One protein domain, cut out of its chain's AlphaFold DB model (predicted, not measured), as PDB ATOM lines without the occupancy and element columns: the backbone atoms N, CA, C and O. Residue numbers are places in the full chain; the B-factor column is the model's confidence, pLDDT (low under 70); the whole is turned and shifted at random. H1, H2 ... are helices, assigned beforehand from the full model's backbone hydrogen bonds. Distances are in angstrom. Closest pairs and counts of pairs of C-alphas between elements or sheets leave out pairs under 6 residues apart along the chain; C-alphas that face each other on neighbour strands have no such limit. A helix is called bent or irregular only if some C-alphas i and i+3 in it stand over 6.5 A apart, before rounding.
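This is residues 254 to 403 of the 535 residues of the protein "Hypothetical protein" of Coccolithus braarudii (UniProt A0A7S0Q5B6). An elongated helical body has a small three-helix bundle, H5, H6 and H7, in its middle. The hairpin of H1 and H2 packs on H5 and reaches out to one end of the long axis, while the other end is made of long loops with the two very short helices H3 and H4. The printed part has 150 residues with seven named helices in the order H1 to H7 and no named strand; the class is all helix, and 82 of the residues are in named elements. The long links, residues 291 to 307 and 365 to 390, lead from H2 to H3 and from H6 to H7, and the turn of residues 343 to 348 sticks out. The whole is compact, with a radius of gyration of the C-alphas of 15.3 A and spans of 49 by 28 by 23 A.

H1 holds residues 259 to 270, begins at C-alpha 259 at (103.996, 136.646, 133.372) and is 15.4 A long from first to last C-alpha. H2, residues 274 to 290, is 24.7 A long. H3, residues 308 to 312, and H4, residues 317 to 320, are short. H5, residues 328 to 343, is 23.8 A long and begins at C-alpha 328 at (114.998, 142.589, 132.123). H6, residues 348 to 364, is 25.7 A long; it is neither bent nor irregular, but only just, as C-alphas 358 and 361 are 6.4 A apart. H7, residues 391 to 401, is 15.7 A long and ends at C-alpha 401 at (106.238, 150.650, 138.517).

H5 is the hub, touching H1, H2, H6 and H7. H5, H6 and H7 form an up-and-down bundle, in which each helix runs against the one before it. H5 and H6, a helical hairpin, touch at a shallow tilt of 28 degrees, opposite ways, with their closest C-alphas those of Ser 334 and Ala 354, 4.9 A apart. H5 and H7 touch at a shallow tilt of 11 degrees, the same way; their closest C-alphas are those of Tyr 328 and Ala 394, 3.7 A apart. H6 touches H7 with residues 357 to 362 alone, closest at the C-alphas of Ile 358 and His 398, 4.9 A apart; this hairpin runs opposite ways at a steep tilt of 37 degrees, only just past shallow. H1 and H2 form a helical hairpin at a shallow tilt of 27 degrees, and the C-alphas of Gly 270 and Gln 277 come closest, 4.0 A. H1 touches H5 with residues 259 to 264 alone, with the C-alphas of Glu 260 and Pro 336 closest at 5.6 A. H2 touches H5 with residues 283 to 287 alone, at a steep tilt of 52 degrees, with the C-alphas of Leu 284 and Pro 336 closest at 6.0 A. H3 and H4 touch, the C-alphas of Ser 310 and Gly 320 being 4.1 A apart, and both are apart from H5. Residues 324 to 325 pair with residues 375 to 376, antiparallel. In H1, H2, H3 and H7 every O i to N i+4 pair is within hydrogen-bond range; in H5 9 of 12 are and in H6 9 of 13, while H4 is too short for such a pair.

The two C-alphas farthest apart are those of Glu 272 and Ala 380, 51.4 A. The printed part has no cut. The links from H2 to H3, with 17 residues, and from H6 to H7, with 26, are long. The mean pLDDT of the printed part is 92.1, and one printed residue, Trp 254, is under 70.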
ATOM      1  N   TRP A 254     111.096 127.163 132.114       68.88
ATOM      2  CA  TRP A 254     111.712 127.778 133.297       68.88
ATOM      3  C   TRP A 254     112.037 129.272 133.147       68.88
ATOM      4  O   TRP A 254     113.141 129.719 133.454       68.88
ATOM      5  N   ASP A 255     111.055 130.040 132.677       77.94
ATOM      6  CA  ASP A 255     111.204 131.464 132.397       77.94
ATOM      7  C   ASP A 255     109.993 132.296 132.866       77.94
ATOM      8  O   ASP A 255     108.867 131.794 132.943       77.94
ATOM      9  N   THR A 256     110.239 133.575 133.183       86.88
ATOM     10  CA  THR A 256     109.253 134.539 133.717       86.88
ATOM     11  C   THR A 256     109.012 135.761 132.814       86.88
ATOM     12  O   THR A 256     108.580 136.814 133.264       86.88
ATOM     13  N   THR A 257     109.274 135.630 131.514       86.62
ATOM     14  CA  THR A 257     109.200 136.732 130.539       86.62
ATOM     15  C   THR A 257     107.780 137.242 130.235       86.62
ATOM     16  O   THR A 257     107.604 138.434 129.995       86.62
ATOM     17  N   GLY A 258     106.766 136.371 130.220       88.25
ATOM     18  CA  GLY A 258     105.390 136.709 129.803       88.25
ATOM     19  C   GLY A 258     104.404 136.937 130.955       88.25
ATOM     20  O   GLY A 258     103.239 137.276 130.739       88.25
ATOM     21  N   GLN A 259     104.851 136.722 132.192       90.69
ATOM     22  CA  GLN A 259     103.996 136.646 133.372       90.69
ATOM     23  C   GLN A 259     103.446 138.015 133.780       90.69
ATOM     24  O   GLN A 259     102.385 138.069 134.400       90.69
ATOM     25  N   GLU A 260     104.099 139.117 133.396       93.19
ATOM     26  CA  GLU A 260     103.551 140.461 133.597       93.19
ATOM     27  C   GLU A 260     102.229 140.683 132.851       93.19
ATOM     28  O   GLU A 260     101.248 141.138 133.442       93.19
ATOM     29  N   GLU A 261     102.158 140.293 131.579       93.44
ATOM     30  CA  GLU A 261     100.956 140.426 130.764       93.44
ATOM     31  C   GLU A 261      99.865 139.488 131.296       93.44
ATOM     32  O   GLU A 261      98.728 139.910 131.520       93.44
ATOM     33  N   ALA A 262     100.233 138.237 131.579       92.38
ATOM     34  CA  ALA A 262      99.321 137.233 132.115       92.38
ATOM     35  C   ALA A 262      98.695 137.660 133.449       92.38
ATOM     36  O   ALA A 262      97.483 137.529 133.633       92.38
ATOM     37  N   TYR A 263      99.502 138.202 134.367       94.62
ATOM     38  CA  TYR A 263      99.026 138.701 135.652       94.62
ATOM     39  C   TYR A 263      98.022 139.835 135.465       94.62
ATOM     40  O   TYR A 263      96.920 139.788 136.011       94.62
ATOM     41  N   ILE A 264      98.389 140.844 134.671       95.62
ATOM     42  CA  ILE A 264      97.586 142.052 134.483       95.62
ATOM     43  C   ILE A 264      96.218 141.723 133.887       95.62
ATOM     44  O   ILE A 264      95.201 142.217 134.378       95.62
ATOM     45  N   TRP A 265      96.173 140.880 132.855       95.44
ATOM     46  CA  TRP A 265      94.914 140.504 132.211       95.44
ATOM     47  C   TRP A 265      94.120 139.473 133.013       95.44
ATOM     48  O   TRP A 265      92.891 139.552 133.049       95.44
ATOM     49  N   GLY A 266      94.795 138.568 133.725       95.12
ATOM     50  CA  GLY A 266      94.155 137.680 134.692       95.12
ATOM     51  C   GLY A 266      93.446 138.462 135.802       95.12
ATOM     52  O   GLY A 266      92.277 138.215 136.083       95.12
ATOM     53  N   ALA A 267      94.113 139.470 136.375       94.81
ATOM     54  CA  ALA A 267      93.534 140.340 137.395       94.81
ATOM     55  C   ALA A 267      92.400 141.201 136.821       94.81
ATOM     56  O   ALA A 267      91.364 141.371 137.460       94.81
ATOM     57  N   TYR A 268      92.565 141.700 135.593       95.81
ATOM     58  CA  TYR A 268      91.557 142.503 134.904       95.81
ATOM     59  C   TYR A 268      90.242 141.737 134.678       95.81
ATOM     60  O   TYR A 268      89.174 142.249 135.005       95.81
ATOM     61  N   PHE A 269      90.305 140.502 134.168       96.31
ATOM     62  CA  PHE A 269      89.115 139.668 133.947       96.31
ATOM     63  C   PHE A 269      88.693 138.855 135.182       96.31
ATOM     64  O   PHE A 269      87.642 138.213 135.161       96.31
ATOM     65  N   GLY A 270      89.479 138.878 136.263       95.12
ATOM     66  CA  GLY A 270      89.248 138.091 137.478       95.12
ATOM     67  C   GLY A 270      87.932 138.414 138.185       95.12
ATOM     68  O   GLY A 270      87.311 137.525 138.763       95.12
ATOM     69  N   ALA A 271      87.452 139.657 138.059       89.44
ATOM     70  CA  ALA A 271      86.147 140.070 138.576       89.44
ATOM     71  C   ALA A 271      84.968 139.333 137.906       89.44
ATOM     72  O   ALA A 271      83.913 139.179 138.516       89.44
ATOM     73  N   GLU A 272      85.143 138.869 136.665       93.94
ATOM     74  CA  GLU A 272      84.109 138.199 135.863       93.94
ATOM     75  C   GLU A 272      84.367 136.693 135.695       93.94
ATOM     76  O   GLU A 272      83.466 135.946 135.314       93.94
ATOM     77  N   SER A 273      85.597 136.227 135.941       95.12
ATOM     78  CA  SER A 273      86.027 134.857 135.659       95.12
ATOM     79  C   SER A 273      87.019 134.345 136.699       95.12
ATOM     80  O   SER A 273      88.159 134.803 136.781       95.12
ATOM     81  N   SER A 274      86.627 133.301 137.434       93.69
ATOM     82  CA  SER A 274      87.518 132.613 138.377       93.69
ATOM     83  C   SER A 274      88.749 132.012 137.695       93.69
ATOM     84  O   SER A 274      89.822 131.990 138.289       93.69
ATOM     85  N   ALA A 275      88.629 131.588 136.434       91.81
ATOM     86  CA  ALA A 275      89.754 131.073 135.659       91.81
ATOM     87  C   ALA A 275      90.791 132.172 135.350       91.81
ATOM     88  O   ALA A 275      91.993 131.916 135.398       91.81
ATOM     89  N   ALA A 276      90.346 133.408 135.083       93.25
ATOM     90  CA  ALA A 276      91.249 134.554 134.939       93.25
ATOM     91  C   ALA A 276      91.899 134.936 136.278       93.25
ATOM     92  O   ALA A 276      93.097 135.207 136.333       93.25
ATOM     93  N   GLN A 277      91.137 134.890 137.374       94.12
ATOM     94  CA  GLN A 277      91.695 135.119 138.705       94.12
ATOM     95  C   GLN A 277      92.784 134.085 139.041       94.12
ATOM     96  O   GLN A 277      93.848 134.440 139.545       94.12
ATOM     97  N   GLU A 278      92.550 132.810 138.723       92.31
ATOM     98  CA  GLU A 278      93.527 131.735 138.911       92.31
ATOM     99  C   GLU A 278      94.770 131.924 138.024       92.31
ATOM    100  O   GLU A 278      95.887 131.659 138.472       92.31
ATOM    101  N   LEU A 279      94.607 132.433 136.797       91.88
ATOM    102  CA  LEU A 279      95.721 132.821 135.926       91.88
ATOM    103  C   LEU A 279      96.622 133.871 136.594       91.88
ATOM    104  O   LEU A 279      97.840 133.696 136.611       91.88
ATOM    105  N   ALA A 280      96.042 134.924 137.178       93.62
ATOM    106  CA  ALA A 280      96.817 135.955 137.867       93.62
ATOM    107  C   ALA A 280      97.577 135.401 139.078       93.62
ATOM    108  O   ALA A 280      98.758 135.701 139.255       93.62
ATOM    109  N   VAL A 281      96.928 134.548 139.878       93.00
ATOM    110  CA  VAL A 281      97.567 133.886 141.025       93.00
ATOM    111  C   VAL A 281      98.756 133.043 140.565       93.00
ATOM    112  O   VAL A 281      99.859 133.227 141.074       93.00
ATOM    113  N   LYS A 282      98.579 132.198 139.542       90.62
ATOM    114  CA  LYS A 282      99.662 131.363 138.995       90.62
ATOM    115  C   LYS A 282     100.818 132.192 138.440       90.62
ATOM    116  O   LYS A 282     101.974 131.833 138.655       90.62
ATOM    117  N   ALA A 283     100.528 133.280 137.725       91.62
ATOM    118  CA  ALA A 283     101.558 134.170 137.195       91.62
ATOM    119  C   ALA A 283     102.383 134.801 138.330       91.62
ATOM    120  O   ALA A 283     103.612 134.790 138.274       91.62
ATOM    121  N   LEU A 284     101.722 135.272 139.393       94.38
ATOM    122  CA  LEU A 284     102.400 135.815 140.570       94.38
ATOM    123  C   LEU A 284     103.236 134.750 141.288       94.38
ATOM    124  O   LEU A 284     104.402 134.996 141.575       94.38
ATOM    125  N   GLU A 285     102.689 133.563 141.546       92.25
ATOM    126  CA  GLU A 285     103.413 132.470 142.210       92.25
ATOM    127  C   GLU A 285     104.677 132.059 141.443       92.25
ATOM    128  O   GLU A 285     105.723 131.826 142.052       92.25
ATOM    129  N   GLN A 286     104.621 132.037 140.107       89.94
ATOM    130  CA  GLN A 286     105.801 131.811 139.272       89.94
ATOM    131  C   GLN A 286     106.833 132.928 139.442       89.94
ATOM    132  O   GLN A 286     108.008 132.642 139.650       89.94
ATOM    133  N   VAL A 287     106.414 134.195 139.423       92.56
ATOM    134  CA  VAL A 287     107.321 135.323 139.678       92.56
ATOM    135  C   VAL A 287     107.987 135.206 141.053       92.56
ATOM    136  O   VAL A 287     109.206 135.368 141.162       92.56
ATOM    137  N   LEU A 288     107.222 134.870 142.095       94.31
ATOM    138  CA  LEU A 288     107.731 134.707 143.459       94.31
ATOM    139  C   LEU A 288     108.710 133.534 143.587       94.31
ATOM    140  O   LEU A 288     109.681 133.637 144.331       94.31
ATOM    141  N   ALA A 289     108.501 132.447 142.843       91.81
ATOM    142  CA  ALA A 289     109.407 131.301 142.847       91.81
ATOM    143  C   ALA A 289     110.784 131.615 142.228       91.81
ATOM    144  O   ALA A 289     111.780 131.003 142.608       91.81
ATOM    145  N   TYR A 290     110.854 132.567 141.291       90.38
ATOM    146  CA  TYR A 290     112.089 132.913 140.571       90.38
ATOM    147  C   TYR A 290     112.812 134.119 141.159       90.38
ATOM    148  O   TYR A 290     114.003 134.303 140.903       90.38
ATOM    149  N   THR A 291     112.117 134.956 141.923       94.00
ATOM    150  CA  THR A 291     112.635 136.254 142.353       94.00
ATOM    151  C   THR A 291     113.058 136.187 143.820       94.00
ATOM    152  O   THR A 291     112.208 136.027 144.694       94.00
ATOM    153  N   PRO A 292     114.362 136.297 144.134       94.69
ATOM    154  CA  PRO A 292     114.832 136.186 145.501       94.69
ATOM    155  C   PRO A 292     114.752 137.524 146.250       94.69
ATOM    156  O   PRO A 292     115.067 138.592 145.719       94.69
ATOM    157  N   LEU A 293     114.407 137.449 147.536       95.44
ATOM    158  CA  LEU A 293     114.485 138.565 148.478       95.44
ATOM    159  C   LEU A 293     115.776 138.468 149.305       95.44
ATOM    160  O   LEU A 293     115.772 138.017 150.448       95.44
ATOM    161  N   VAL A 294     116.901 138.854 148.701       94.56
ATOM    162  CA  VAL A 294     118.238 138.790 149.317       94.56
ATOM    163  C   VAL A 294     118.799 140.206 149.454       94.56
ATOM    164  O   VAL A 294     118.794 140.918 148.457       94.56
ATOM    165  N   PRO A 295     119.317 140.635 150.622       92.38
ATOM    166  CA  PRO A 295     119.846 141.987 150.829       92.38
ATOM    167  C   PRO A 295     121.238 142.164 150.195       92.38
ATOM    168  O   PRO A 295     122.243 142.373 150.871       92.38
ATOM    169  N   ASN A 296     121.306 142.052 148.874       93.00
ATOM    170  CA  ASN A 296     122.498 142.262 148.062       93.00
ATOM    171  C   ASN A 296     122.076 142.941 146.757       93.00
ATOM    172  O   ASN A 296     121.087 142.525 146.164       93.00
ATOM    173  N   PHE A 297     122.820 143.948 146.294       90.38
ATOM    174  CA  PHE A 297     122.429 144.736 145.118       90.38
ATOM    175  C   PHE A 297     122.154 143.873 143.876       90.38
ATOM    176  O   PHE A 297     121.216 144.152 143.139       90.38
ATOM    177  N   ALA A 298     122.930 142.807 143.664       91.62
ATOM    178  CA  ALA A 298     122.832 141.975 142.474       91.62
ATOM    179  C   ALA A 298     121.716 140.927 142.585       91.62
ATOM    180  O   ALA A 298     121.184 140.493 141.573       91.62
ATOM    181  N   TRP A 299     121.340 140.527 143.805       94.00
ATOM    182  CA  TRP A 299     120.349 139.470 144.036       94.00
ATOM    183  C   TRP A 299     118.974 140.000 144.442       94.00
ATOM    184  O   TRP A 299     117.974 139.349 144.160       94.00
ATOM    185  N   HIS A 300     118.890 141.159 145.092       96.25
ATOM    186  CA  HIS A 300     117.633 141.691 145.605       96.25
ATOM    187  C   HIS A 300     116.644 141.948 144.468       96.25
ATOM    188  O   HIS A 300     116.879 142.813 143.628       96.25
ATOM    189  N   GLY A 301     115.548 141.185 144.423       95.38
ATOM    190  CA  GLY A 301     114.554 141.314 143.360       95.38
ATOM    191  C   GLY A 301     115.060 140.901 141.971       95.38
ATOM    192  O   GLY A 301     114.372 141.146 140.982       95.38
ATOM    193  N   SER A 302     116.238 140.272 141.873       95.38
ATOM    194  CA  SER A 302     116.809 139.834 140.599       95.38
ATOM    195  C   SER A 302     116.237 138.480 140.202       95.38
ATOM    196  O   SER A 302     116.730 137.440 140.653       95.38
ATOM    197  N   ALA A 303     115.228 138.489 139.334       92.75
ATOM    198  CA  ALA A 303     114.588 137.280 138.832       92.75
ATOM    199  C   ALA A 303     115.628 136.286 138.287       92.75
ATOM    200  O   ALA A 303     116.563 136.666 137.578       92.75
ATOM    201  N   TYR A 304     115.487 135.011 138.649       89.25
ATOM    202  CA  TYR A 304     116.317 133.938 138.119       89.25
ATOM    203  C   TYR A 304     116.165 133.877 136.601       89.25
ATOM    204  O   TYR A 304     115.055 133.889 136.071       89.25
ATOM    205  N   GLY A 305     117.288 133.748 135.911       85.44
ATOM    206  CA  GLY A 305     117.315 133.439 134.497       85.44
ATOM    207  C   GLY A 305     118.721 133.080 134.046       85.44
ATOM    208  O   GLY A 305     119.700 133.494 134.673       85.44
ATOM    209  N   MET A 306     118.803 132.275 132.994       85.00
ATOM    210  CA  MET A 306     120.047 131.787 132.404       85.00
ATOM    211  C   MET A 306     119.923 131.809 130.886       85.00
ATOM    212  O   MET A 306     118.822 131.674 130.359       85.00
ATOM    213  N   GLY A 307     121.048 131.925 130.187       82.88
ATOM    214  CA  GLY A 307     121.085 131.785 128.733       82.88
ATOM    215  C   GLY A 307     120.945 133.088 127.950       82.88
ATOM    216  O   GLY A 307     121.312 133.099 126.784       82.88
ATOM    217  N   ASP A 308     120.496 134.203 128.528       86.69
ATOM    218  CA  ASP A 308     120.325 135.436 127.737       86.69
ATOM    219  C   ASP A 308     121.637 136.093 127.320       86.69
ATOM    220  O   ASP A 308     121.685 136.707 126.256       86.69
ATOM    221  N   PHE A 309     122.737 135.857 128.041       86.50
ATOM    222  CA  PHE A 309     124.061 136.219 127.528       86.50
ATOM    223  C   PHE A 309     124.357 135.517 126.193       86.50
ATOM    224  O   PHE A 309     125.029 136.086 125.341       86.50
ATOM    225  N   SER A 310     123.798 134.320 125.948       81.00
ATOM    226  CA  SER A 310     123.977 133.606 124.674       81.00
ATOM    227  C   SER A 310     123.368 134.335 123.467       81.00
ATOM    228  O   SER A 310     123.874 134.192 122.345       81.00
ATOM    229  N   ASN A 311     122.319 135.125 123.723       76.50
ATOM    230  CA  ASN A 311     121.513 135.826 122.728       76.50
ATOM    231  C   ASN A 311     121.895 137.304 122.606       76.50
ATOM    232  O   ASN A 311     122.027 137.802 121.489       76.50
ATOM    233  N   ASN A 312     122.064 137.981 123.743       81.19
ATOM    234  CA  ASN A 312     122.092 139.442 123.832       81.19
ATOM    235  C   ASN A 312     123.396 139.992 124.436       81.19
ATOM    236  O   ASN A 312     123.623 141.200 124.367       81.19
ATOM    237  N   GLY A 313     124.240 139.122 125.006       81.94
ATOM    238  CA  GLY A 313     125.487 139.502 125.669       81.94
ATOM    239  C   GLY A 313     126.641 139.695 124.698       81.94
ATOM    240  O   GLY A 313     126.715 139.046 123.651       81.94
ATOM    241  N   TYR A 314     127.570 140.574 125.066       84.56
ATOM    242  CA  TYR A 314     128.852 140.692 124.386       84.56
ATOM    243  C   TYR A 314     129.793 139.550 124.788       84.56
ATOM    244  O   TYR A 314     130.500 138.998 123.939       84.56
ATOM    245  N   TYR A 315     129.793 139.169 126.070       82.69
ATOM    246  CA  TYR A 315     130.590 138.057 126.580       82.69
ATOM    247  C   TYR A 315     129.727 136.821 126.846       82.69
ATOM    248  O   TYR A 315     128.634 136.892 127.401       82.69
ATOM    249  N   ARG A 316     130.239 135.646 126.454       81.69
ATOM    250  CA  ARG A 316     129.550 134.357 126.613       81.69
ATOM    251  C   ARG A 316     130.452 133.339 127.294       81.69
ATOM    252  O   ARG A 316     131.134 132.558 126.628       81.69
ATOM    253  N   PHE A 317     130.445 133.336 128.621       80.50
ATOM    254  CA  PHE A 317     131.065 132.270 129.404       80.50
ATOM    255  C   PHE A 317     130.194 131.011 129.327       80.50
ATOM    256  O   PHE A 317     128.976 131.097 129.461       80.50
ATOM    257  N   ASP A 318     130.807 129.861 129.027       78.44
ATOM    258  CA  ASP A 318     130.114 128.573 128.837       78.44
ATOM    259  C   ASP A 318     128.884 128.666 127.906       78.44
ATOM    260  O   ASP A 318     127.765 128.286 128.240       78.44
ATOM    261  N   GLY A 319     129.062 129.304 126.744       76.75
ATOM    262  CA  GLY A 319     127.978 129.508 125.778       76.75
ATOM    263  C   GLY A 319     126.935 130.555 126.188       76.75
ATOM    264  O   GLY A 319     125.979 130.759 125.448       76.75
ATOM    265  N   GLY A 320     127.128 131.260 127.309       81.69
ATOM    266  CA  GLY A 320     126.185 132.236 127.865       81.69
ATOM    267  C   GLY A 320     125.183 131.625 128.851       81.69
ATOM    268  O   GLY A 320     124.189 132.267 129.190       81.69
ATOM    269  N   HIS A 321     125.426 130.393 129.309       83.50
ATOM    270  CA  HIS A 321     124.567 129.651 130.233       83.50
ATOM    271  C   HIS A 321     124.922 129.884 131.706       83.50
ATOM    272  O   HIS A 321     124.849 128.970 132.517       83.50
ATOM    273  N   GLU A 322     125.282 131.105 132.085       88.38
ATOM    274  CA  GLU A 322     125.386 131.483 133.496       88.38
ATOM    275  C   GLU A 322     124.102 132.168 133.980       88.38
ATOM    276  O   GLU A 322     123.221 132.520 133.186       88.38
ATOM    277  N   ARG A 323     123.986 132.375 135.298       89.88
ATOM    278  CA  ARG A 323     122.893 133.180 135.846       89.88
ATOM    279  C   ARG A 323     123.080 134.649 135.460       89.88
ATOM    280  O   ARG A 323     124.165 135.211 135.583       89.88
ATOM    281  N   VAL A 324     121.981 135.270 135.061       91.44
ATOM    282  CA  VAL A 324     121.923 136.654 134.595       91.44
ATOM    283  C   VAL A 324     121.326 137.515 135.711       91.44
ATOM    284  O   VAL A 324     120.148 137.360 136.044       91.44
ATOM    285  N   LEU A 325     122.128 138.375 136.347       94.25
ATOM    286  CA  LEU A 325     121.671 139.215 137.465       94.25
ATOM    287  C   LEU A 325     121.207 140.591 136.986       94.25
ATOM    288  O   LEU A 325     121.785 141.166 136.069       94.25
ATOM    289  N   GLN A 326     120.146 141.104 137.612       94.00
ATOM    290  CA  GLN A 326     119.479 142.366 137.270       94.00
ATOM    291  C   GLN A 326     119.094 142.486 135.781       94.00
ATOM    292  O   GLN A 326     119.113 143.560 135.185       94.00
ATOM    293  N   HIS A 327     118.704 141.353 135.187       94.19
ATOM    294  CA  HIS A 327     118.188 141.249 133.820       94.19
ATOM    295  C   HIS A 327     116.791 141.866 133.660       94.19
ATOM    296  O   HIS A 327     116.092 142.077 134.659       94.19
ATOM    297  N   TYR A 328     116.318 142.021 132.414       93.31
ATOM    298  CA  TYR A 328     114.998 142.589 132.123       93.31
ATOM    299  C   TYR A 328     113.837 141.912 132.836       93.31
ATOM    300  O   TYR A 328     112.884 142.583 133.229       93.31
ATOM    301  N   ARG A 329     113.936 140.599 133.063       91.81
ATOM    302  CA  ARG A 329     112.927 139.833 133.800       91.81
ATOM    303  C   ARG A 329     112.637 140.433 135.162       91.81
ATOM    304  O   ARG A 329     111.490 140.455 135.571       91.81
ATOM    305  N   SER A 330     113.652 140.959 135.843       94.06
ATOM    306  CA  SER A 330     113.481 141.632 137.132       94.06
ATOM    307  C   SER A 330     112.584 142.860 136.974       94.06
ATOM    308  O   SER A 330     111.608 143.007 137.702       94.06
ATOM    309  N   GLY A 331     112.848 143.688 135.960       95.31
ATOM    310  CA  GLY A 331     112.011 144.836 135.620       95.31
ATOM    311  C   GLY A 331     110.562 144.429 135.343       95.31
ATOM    312  O   GLY A 331     109.664 144.931 136.015       95.31
ATOM    313  N   LEU A 332     110.325 143.496 134.418       95.06
ATOM    314  CA  LEU A 332     108.970 143.042 134.057       95.06
ATOM    315  C   LEU A 332     108.238 142.396 135.253       95.06
ATOM    316  O   LEU A 332     107.106 142.748 135.580       95.06
ATOM    317  N   ASN A 333     108.919 141.530 136.009       94.12
ATOM    318  CA  ASN A 333     108.374 140.853 137.192       94.12
ATOM    319  C   ASN A 333     108.049 141.800 138.356       94.12
ATOM    320  O   ASN A 333     107.284 141.442 139.264       94.12
ATOM    321  N   SER A 334     108.583 143.024 138.334       96.31
ATOM    322  CA  SER A 334     108.158 144.049 139.279       96.31
ATOM    323  C   SER A 334     106.700 144.479 139.063       96.31
ATOM    324  O   SER A 334     106.074 144.937 140.016       96.31
ATOM    325  N   ILE A 335     106.120 144.284 137.865       97.38
ATOM    326  CA  ILE A 335     104.722 144.648 137.568       97.38
ATOM    327  C   ILE A 335     103.743 143.772 138.368       97.38
ATOM    328  O   ILE A 335     103.004 144.336 139.179       97.38
ATOM    329  N   PRO A 336     103.744 142.424 138.255       96.56
ATOM    330  CA  PRO A 336     102.858 141.574 139.056       96.56
ATOM    331  C   PRO A 336     102.987 141.790 140.559       96.56
ATOM    332  O   PRO A 336     101.989 141.848 141.271       96.56
ATOM    333  N   THR A 337     104.219 141.913 141.053       97.38
ATOM    334  CA  THR A 337     104.490 142.043 142.491       97.38
ATOM    335  C   THR A 337     104.027 143.394 143.032       97.38
ATOM    336  O   THR A 337     103.421 143.442 144.103       97.38
ATOM    337  N   THR A 338     104.217 144.476 142.270       98.12
ATOM    338  CA  THR A 338     103.698 145.807 142.619       98.12
ATOM    339  C   THR A 338     102.175 145.839 142.562       98.12
ATOM    340  O   THR A 338     101.544 146.298 143.508       98.12
ATOM    341  N   GLU A 339     101.553 145.329 141.500       97.38
ATOM    342  CA  GLU A 339     100.090 145.338 141.361       97.38
ATOM    343  C   GLU A 339      99.397 144.464 142.419       97.38
ATOM    344  O   GLU A 339      98.376 144.871 142.987       97.38
ATOM    345  N   ALA A 340      99.986 143.313 142.759       97.56
ATOM    346  CA  ALA A 340      99.526 142.469 143.858       97.56
ATOM    347  C   ALA A 340      99.620 143.197 145.203       97.56
ATOM    348  O   ALA A 340      98.657 143.199 145.971       97.56
ATOM    349  N   TYR A 341     100.739 143.880 145.458       98.19
ATOM    350  CA  TYR A 341     100.906 144.710 146.647       98.19
ATOM    351  C   TYR A 341      99.893 145.864 146.704       98.19
ATOM    352  O   TYR A 341      99.268 146.082 147.736       98.19
ATOM    353  N   LEU A 342      99.670 146.594 145.607       97.31
ATOM    354  CA  LEU A 342      98.694 147.692 145.571       97.31
ATOM    355  C   LEU A 342      97.275 147.205 145.916       97.31
ATOM    356  O   LEU A 342      96.501 147.935 146.540       97.31
ATOM    357  N   SER A 343      96.954 145.970 145.531       94.62
ATOM    358  CA  SER A 343      95.665 145.326 145.798       94.62
ATOM    359  C   SER A 343      95.557 144.795 147.237       94.62
ATOM    360  O   SER A 343      94.459 144.728 147.788       94.62
ATOM    361  N   ASN A 344      96.689 144.460 147.865       95.25
ATOM    362  CA  ASN A 344      96.790 144.021 149.257       95.25
ATOM    363  C   ASN A 344      97.957 144.727 149.985       95.25
ATOM    364  O   ASN A 344      99.030 144.145 150.172       95.25
ATOM    365  N   PRO A 345      97.775 145.988 150.417       95.75
ATOM    366  CA  PRO A 345      98.880 146.864 150.806       95.75
ATOM    367  C   PRO A 345      99.484 146.558 152.186       95.75
ATOM    368  O   PRO A 345     100.380 147.276 152.638       95.75
ATOM    369  N   THR A 346      99.000 145.514 152.863       94.81
ATOM    370  CA  THR A 346      99.563 144.982 154.112       94.81
ATOM    371  C   THR A 346     100.654 143.941 153.860       94.81
ATOM    372  O   THR A 346     101.447 143.660 154.758       94.81
ATOM    373  N   ASP A 347     100.758 143.399 152.642       96.50
ATOM    374  CA  ASP A 347     101.794 142.432 152.285       96.50
ATOM    375  C   ASP A 347     103.130 143.133 151.982       96.50
ATOM    376  O   ASP A 347     103.516 143.394 150.840       96.50
ATOM    377  N   LEU A 348     103.872 143.449 153.044       96.38
ATOM    378  CA  LEU A 348     105.190 144.077 152.929       96.38
ATOM    379  C   LEU A 348     106.264 143.134 152.365       96.38
ATOM    380  O   LEU A 348     107.381 143.582 152.094       96.38
ATOM    381  N   TYR A 349     105.996 141.834 152.206       96.56
ATOM    382  CA  TYR A 349     106.912 140.951 151.486       96.56
ATOM    383  C   TYR A 349     106.899 141.285 149.991       96.56
ATOM    384  O   TYR A 349     107.967 141.515 149.420       96.56
ATOM    385  N   LEU A 350     105.708 141.421 149.395       97.62
ATOM    386  CA  LEU A 350     105.559 141.814 147.990       97.62
ATOM    387  C   LEU A 350     106.198 143.172 147.697       97.62
ATOM    388  O   LEU A 350     106.945 143.292 146.729       97.62
ATOM    389  N   LEU A 351     105.983 144.173 148.559       97.62
ATOM    390  CA  LEU A 351     106.591 145.494 148.367       97.62
ATOM    391  C   LEU A 351     108.121 145.450 148.433       97.62
ATOM    392  O   LEU A 351     108.785 146.082 147.614       97.62
ATOM    393  N   ARG A 352     108.699 144.717 149.394       96.50
ATOM    394  CA  ARG A 352     110.162 144.592 149.509       96.50
ATOM    395  C   ARG A 352     110.759 143.944 148.266       96.50
ATOM    396  O   ARG A 352     111.738 144.457 147.731       96.50
ATOM    397  N   LEU A 353     110.136 142.864 147.797       97.25
ATOM    398  CA  LEU A 353     110.551 142.161 146.590       97.25
ATOM    399  C   LEU A 353     110.477 143.087 145.366       97.25
ATOM    400  O   LEU A 353     111.470 143.243 144.658       97.25
ATOM    401  N   ALA A 354     109.335 143.757 145.178       97.06
ATOM    402  CA  ALA A 354     109.114 144.704 144.091       97.06
ATOM    403  C   ALA A 354     110.124 145.858 144.127       97.06
ATOM    404  O   ALA A 354     110.688 146.206 143.097       97.06
ATOM    405  N   ALA A 355     110.421 146.420 145.304       96.50
ATOM    406  CA  ALA A 355     111.407 147.490 145.442       96.50
ATOM    407  C   ALA A 355     112.815 147.049 145.004       96.50
ATOM    408  O   ALA A 355     113.515 147.817 144.342       96.50
ATOM    409  N   GLY A 356     113.213 145.810 145.317       96.38
ATOM    410  CA  GLY A 356     114.452 145.221 144.806       96.38
ATOM    411  C   GLY A 356     114.468 145.144 143.281       96.38
ATOM    412  O   GLY A 356     115.422 145.590 142.656       96.38
ATOM    413  N   SER A 357     113.380 144.667 142.676       96.31
ATOM    414  CA  SER A 357     113.257 144.521 141.224       96.31
ATOM    415  C   SER A 357     113.192 145.863 140.479       96.31
ATOM    416  O   SER A 357     113.836 146.025 139.446       96.31
ATOM    417  N   ILE A 358     112.459 146.846 141.019       96.56
ATOM    418  CA  ILE A 358     112.351 148.203 140.462       96.56
ATOM    419  C   ILE A 358     113.712 148.898 140.517       96.56
ATOM    420  O   ILE A 358     114.153 149.456 139.518       96.56
ATOM    421  N   GLY A 359     114.369 148.909 141.679       94.44
ATOM    422  CA  GLY A 359     115.628 149.635 141.858       94.44
ATOM    423  C   GLY A 359     116.841 148.908 141.277       94.44
ATOM    424  O   GLY A 359     117.759 149.551 140.775       94.44
ATOM    425  N   GLY A 360     116.848 147.577 141.324       94.56
ATOM    426  CA  GLY A 360     117.993 146.744 140.969       94.56
ATOM    427  C   GLY A 360     118.412 146.874 139.507       94.56
ATOM    428  O   GLY A 360     119.605 146.976 139.229       94.56
ATOM    429  N   VAL A 361     117.461 146.989 138.577       94.31
ATOM    430  CA  VAL A 361     117.764 147.129 137.138       94.31
ATOM    431  C   VAL A 361     118.478 148.436 136.778       94.31
ATOM    432  O   VAL A 361     119.108 148.516 135.724       94.31
ATOM    433  N   LEU A 362     118.421 149.453 137.649       95.00
ATOM    434  CA  LEU A 362     119.172 150.698 137.470       95.00
ATOM    435  C   LEU A 362     120.667 150.525 137.744       95.00
ATOM    436  O   LEU A 362     121.454 151.352 137.298       95.00
ATOM    437  N   THR A 363     121.074 149.458 138.442       94.81
ATOM    438  CA  THR A 363     122.500 149.178 138.683       94.81
ATOM    439  C   THR A 363     123.263 148.878 137.397       94.81
ATOM    440  O   THR A 363     124.477 149.039 137.371       94.81
ATOM    441  N   ASN A 364     122.558 148.517 136.321       95.50
ATOM    442  CA  ASN A 364     123.154 148.293 135.013       95.50
ATOM    443  C   ASN A 364     123.527 149.592 134.282       95.50
ATOM    444  O   ASN A 364     124.121 149.502 133.214       95.50
ATOM    445  N   ILE A 365     123.146 150.769 134.792       95.44
ATOM    446  CA  ILE A 365     123.523 152.066 134.217       95.44
ATOM    447  C   ILE A 365     124.796 152.550 134.908       95.44
ATOM    448  O   ILE A 365     124.821 152.706 136.131       95.44
ATOM    449  N   ASP A 366     125.837 152.817 134.129       93.75
ATOM    450  CA  ASP A 366     127.087 153.366 134.639       93.75
ATOM    451  C   ASP A 366     127.040 154.897 134.817       93.75
ATOM    452  O   ASP A 366     126.065 155.583 134.503       93.75
ATOM    453  N   GLU A 367     128.130 155.457 135.336       93.38
ATOM    454  CA  GLU A 367     128.289 156.893 135.590       93.38
ATOM    455  C   GLU A 367     128.267 157.776 134.330       93.38
ATOM    456  O   GLU A 367     128.054 158.986 134.430       93.38
ATOM    457  N   THR A 368     128.463 157.191 133.146       94.12
ATOM    458  CA  THR A 368     128.375 157.885 131.853       94.12
ATOM    459  C   THR A 368     126.957 157.867 131.278       94.12
ATOM    460  O   THR A 368     126.656 158.621 130.349       94.12
ATOM    461  N   GLY A 369     126.078 157.037 131.846       91.75
ATOM    462  CA  GLY A 369     124.735 156.774 131.348       91.75
ATOM    463  C   GLY A 369     124.671 155.644 130.317       91.75
ATOM    464  O   GLY A 369     123.598 155.418 129.756       91.75
ATOM    465  N   ALA A 370     125.779 154.942 130.058       92.25
ATOM    466  CA  ALA A 370     125.761 153.717 129.270       92.25
ATOM    467  C   ALA A 370     125.185 152.576 130.116       92.25
ATOM    468  O   ALA A 370     125.356 152.541 131.334       92.25
ATOM    469  N   ASN A 371     124.469 151.655 129.478       93.44
ATOM    470  CA  ASN A 371     123.770 150.587 130.175       93.44
ATOM    471  C   ASN A 371     124.221 149.201 129.707       93.44
ATOM    472  O   ASN A 371     124.496 148.994 128.527       93.44
ATOM    473  N   ALA A 372     124.217 148.254 130.639       94.31
ATOM    474  CA  ALA A 372     124.432 146.833 130.410       94.31
ATOM    475  C   ALA A 372     123.105 146.065 130.369       94.31
ATOM    476  O   ALA A 372     122.131 146.432 131.030       94.31
ATOM    477  N   MET A 373     123.065 144.941 129.655       93.44
ATOM    478  CA  MET A 373     121.913 144.038 129.709       93.44
ATOM    479  C   MET A 373     121.729 143.409 131.095       93.44
ATOM    480  O   MET A 373     120.598 143.205 131.541       93.44
ATOM    481  N   ALA A 374     122.840 143.124 131.781       94.88
ATOM    482  CA  ALA A 374     122.880 142.438 133.064       94.88
ATOM    483  C   ALA A 374     124.292 142.422 133.674       94.88
ATOM    484  O   ALA A 374     125.277 142.795 133.033       94.88
ATOM    485  N   PHE A 375     124.379 141.921 134.907       95.06
ATOM    486  CA  PHE A 375     125.623 141.610 135.607       95.06
ATOM    487  C   PHE A 375     125.950 140.107 135.513       95.06
ATOM    488  O   PHE A 375     125.097 139.264 135.824       95.06
ATOM    489  N   HIS A 376     127.178 139.771 135.103       94.19
ATOM    490  CA  HIS A 376     127.698 138.399 135.072       94.19
ATOM    491  C   HIS A 376     127.875 137.869 136.496       94.19
ATOM    492  O   HIS A 376     128.463 138.531 137.353       94.19
ATOM    493  N   SER A 377     127.341 136.682 136.775       91.75
ATOM    494  CA  SER A 377     127.246 136.165 138.147       91.75
ATOM    495  C   SER A 377     128.220 135.047 138.465       91.75
ATOM    496  O   SER A 377     128.352 134.691 139.640       91.75
ATOM    497  N   ASP A 378     128.904 134.509 137.454       88.94
ATOM    498  CA  ASP A 378     130.026 133.612 137.678       88.94
ATOM    499  C   ASP A 378     131.051 134.311 138.598       88.94
ATOM    500  O   ASP A 378     131.524 135.405 138.270       88.94
ATOM    501  N   PRO A 379     131.418 133.711 139.748       89.69
ATOM    502  CA  PRO A 379     132.420 134.268 140.653       89.69
ATOM    503  C   PRO A 379     133.764 134.601 139.992       89.69
ATOM    504  O   PRO A 379     134.512 135.416 140.532       89.69
ATOM    505  N   ALA A 380     134.087 133.993 138.846       89.12
ATOM    506  CA  ALA A 380     135.275 134.315 138.064       89.12
ATOM    507  C   ALA A 380     135.144 135.605 137.225       89.12
ATOM    508  O   ALA A 380     136.166 136.189 136.868       89.12
ATOM    509  N   ASN A 381     133.920 136.067 136.933       85.00
ATOM    510  CA  ASN A 381     133.619 137.047 135.881       85.00
ATOM    511  C   ASN A 381     132.754 138.232 136.354       85.00
ATOM    512  O   ASN A 381     132.040 138.814 135.558       85.00
ATOM    513  N   LEU A 382     132.778 138.606 137.632       92.62
ATOM    514  CA  LEU A 382     131.868 139.591 138.246       92.62
ATOM    515  C   LEU A 382     131.958 141.028 137.664       92.62
ATOM    516  O   LEU A 382     132.566 141.913 138.271       92.62
ATOM    517  N   PHE A 383     131.330 141.279 136.512       93.81
ATOM    518  CA  PHE A 383     131.254 142.584 135.847       93.81
ATOM    519  C   PHE A 383     129.933 142.759 135.068       93.81
ATOM    520  O   PHE A 383     129.207 141.801 134.811       93.81
ATOM    521  N   PHE A 384     129.605 144.000 134.701       94.81
ATOM    522  CA  PHE A 384     128.456 144.317 133.845       94.81
ATOM    523  C   PHE A 384     128.786 144.060 132.373       94.81
ATOM    524  O   PHE A 384     129.810 144.549 131.895       94.81
ATOM    525  N   ASP A 385     127.936 143.323 131.654       93.38
ATOM    526  CA  ASP A 385     128.182 143.040 130.235       93.38
ATOM    527  C   ASP A 385     128.260 144.359 129.426       93.38
ATOM    528  O   ASP A 385     127.404 145.229 129.601       93.38
ATOM    529  N   PRO A 386     129.262 144.550 128.547       90.38
ATOM    530  CA  PRO A 386     129.389 145.774 127.754       90.38
ATOM    531  C   PRO A 386     128.241 146.038 126.771       90.38
ATOM    532  O   PRO A 386     128.099 147.164 126.294       90.38
ATOM    533  N   ALA A 387     127.460 145.020 126.400       86.44
ATOM    534  CA  ALA A 387     126.287 145.191 125.562       86.44
ATOM    535  C   ALA A 387     125.087 145.636 126.398       86.44
ATOM    536  O   ALA A 387     124.725 145.027 127.403       86.44
ATOM    537  N   SER A 388     124.380 146.643 125.892       88.12
ATOM    538  CA  SER A 388     123.078 147.057 126.417       88.12
ATOM    539  C   SER A 388     121.991 146.000 126.218       88.12
ATOM    540  O   SER A 388     121.002 146.003 126.949       88.12
ATOM    541  N   GLY A 389     122.157 145.130 125.214       87.50
ATOM    542  CA  GLY A 389     121.241 144.044 124.868       87.50
ATOM    543  C   GLY A 389     119.769 144.458 124.895       87.50
ATOM    544  O   GLY A 389     119.361 145.445 124.285       87.50
ATOM    545  N   ASP A 390     118.984 143.696 125.639       88.56
ATOM    546  CA  ASP A 390     117.541 143.818 125.851       88.56
ATOM    547  C   ASP A 390     117.165 144.616 127.117       88.56
ATOM    548  O   ASP A 390     116.011 144.612 127.552       88.56
ATOM    549  N   TRP A 391     118.105 145.378 127.690       92.75
ATOM    550  CA  TRP A 391     117.876 146.166 128.908       92.75
ATOM    551  C   TRP A 391     116.715 147.166 128.809       92.75
ATOM    552  O   TRP A 391     116.129 147.536 129.825       92.75
ATOM    553  N   GLY A 392     116.333 147.594 127.601       92.44
ATOM    554  CA  GLY A 392     115.175 148.472 127.398       92.44
ATOM    555  C   GLY A 392     113.882 147.929 128.026       92.44
ATOM    556  O   GLY A 392     113.077 148.705 128.535       92.44
ATOM    557  N   LEU A 393     113.729 146.605 128.083       93.25
ATOM    558  CA  LEU A 393     112.619 145.916 128.751       93.25
ATOM    559  C   LEU A 393     112.710 146.029 130.284       93.25
ATOM    560  O   LEU A 393     111.713 146.225 130.979       93.25
ATOM    561  N   ALA A 394     113.931 145.972 130.825       94.50
ATOM    562  CA  ALA A 394     114.193 146.213 132.242       94.50
ATOM    563  C   ALA A 394     113.760 147.633 132.622       94.50
ATOM    564  O   ALA A 394     113.054 147.848 133.612       94.50
ATOM    565  N   LEU A 395     114.151 148.597 131.780       94.94
ATOM    566  CA  LEU A 395     113.780 149.994 131.932       94.94
ATOM    567  C   LEU A 395     112.269 150.195 131.788       94.94
ATOM    568  O   LEU A 395     111.713 150.993 132.540       94.94
ATOM    569  N   TYR A 396     111.590 149.479 130.886       95.62
ATOM    570  CA  TYR A 396     110.131 149.509 130.783       95.62
ATOM    571  C   TYR A 396     109.479 149.104 132.110       95.62
ATOM    572  O   TYR A 396     108.698 149.884 132.652       95.62
ATOM    573  N   GLY A 397     109.852 147.960 132.688       95.88
ATOM    574  CA  GLY A 397     109.297 147.506 133.966       95.88
ATOM    575  C   GLY A 397     109.587 148.460 135.136       95.88
ATOM    576  O   GLY A 397     108.686 148.791 135.912       95.88
ATOM    577  N   HIS A 398     110.809 149.007 135.211       96.50
ATOM    578  CA  HIS A 398     111.144 150.081 136.155       96.50
ATOM    579  C   HIS A 398     110.235 151.298 135.960       96.50
ATOM    580  O   HIS A 398     109.627 151.800 136.908       96.50
ATOM    581  N   THR A 399     110.120 151.760 134.714       93.94
ATOM    582  CA  THR A 399     109.338 152.943 134.358       93.94
ATOM    583  C   THR A 399     107.868 152.737 134.702       93.94
ATOM    584  O   THR A 399     107.208 153.631 135.239       93.94
ATOM    585  N   HIS A 400     107.365 151.530 134.446       93.88
ATOM    586  CA  HIS A 400     105.989 151.146 134.690       93.88
ATOM    587  C   HIS A 400     105.644 151.136 136.176       93.88
ATOM    588  O   HIS A 400     104.534 151.532 136.503       93.88
ATOM    589  N   ASN A 401     106.565 150.807 137.088       94.31
ATOM    590  CA  ASN A 401     106.238 150.650 138.517       94.31
ATOM    591  C   ASN A 401     106.845 151.680 139.464       94.31
ATOM    592  O   ASN A 401     106.394 151.780 140.603       94.31
ATOM    593  N   THR A 402     107.844 152.453 139.032       95.62
ATOM    594  CA  THR A 402     108.518 153.408 139.919       95.62
ATOM    595  C   THR A 402     107.518 154.378 140.557       95.62
ATOM    596  O   THR A 402     106.784 155.109 139.878       95.62
ATOM    597  N   ALA A 403     107.467 154.345 141.883       97.50
ATOM    598  CA  ALA A 403     106.591 155.133 142.730       97.50
ATOM    599  C   ALA A 403     107.209 155.213 144.127       97.50
ATOM    600  O   ALA A 403     108.010 154.362 144.511       97.50
TER     601      ALA A 403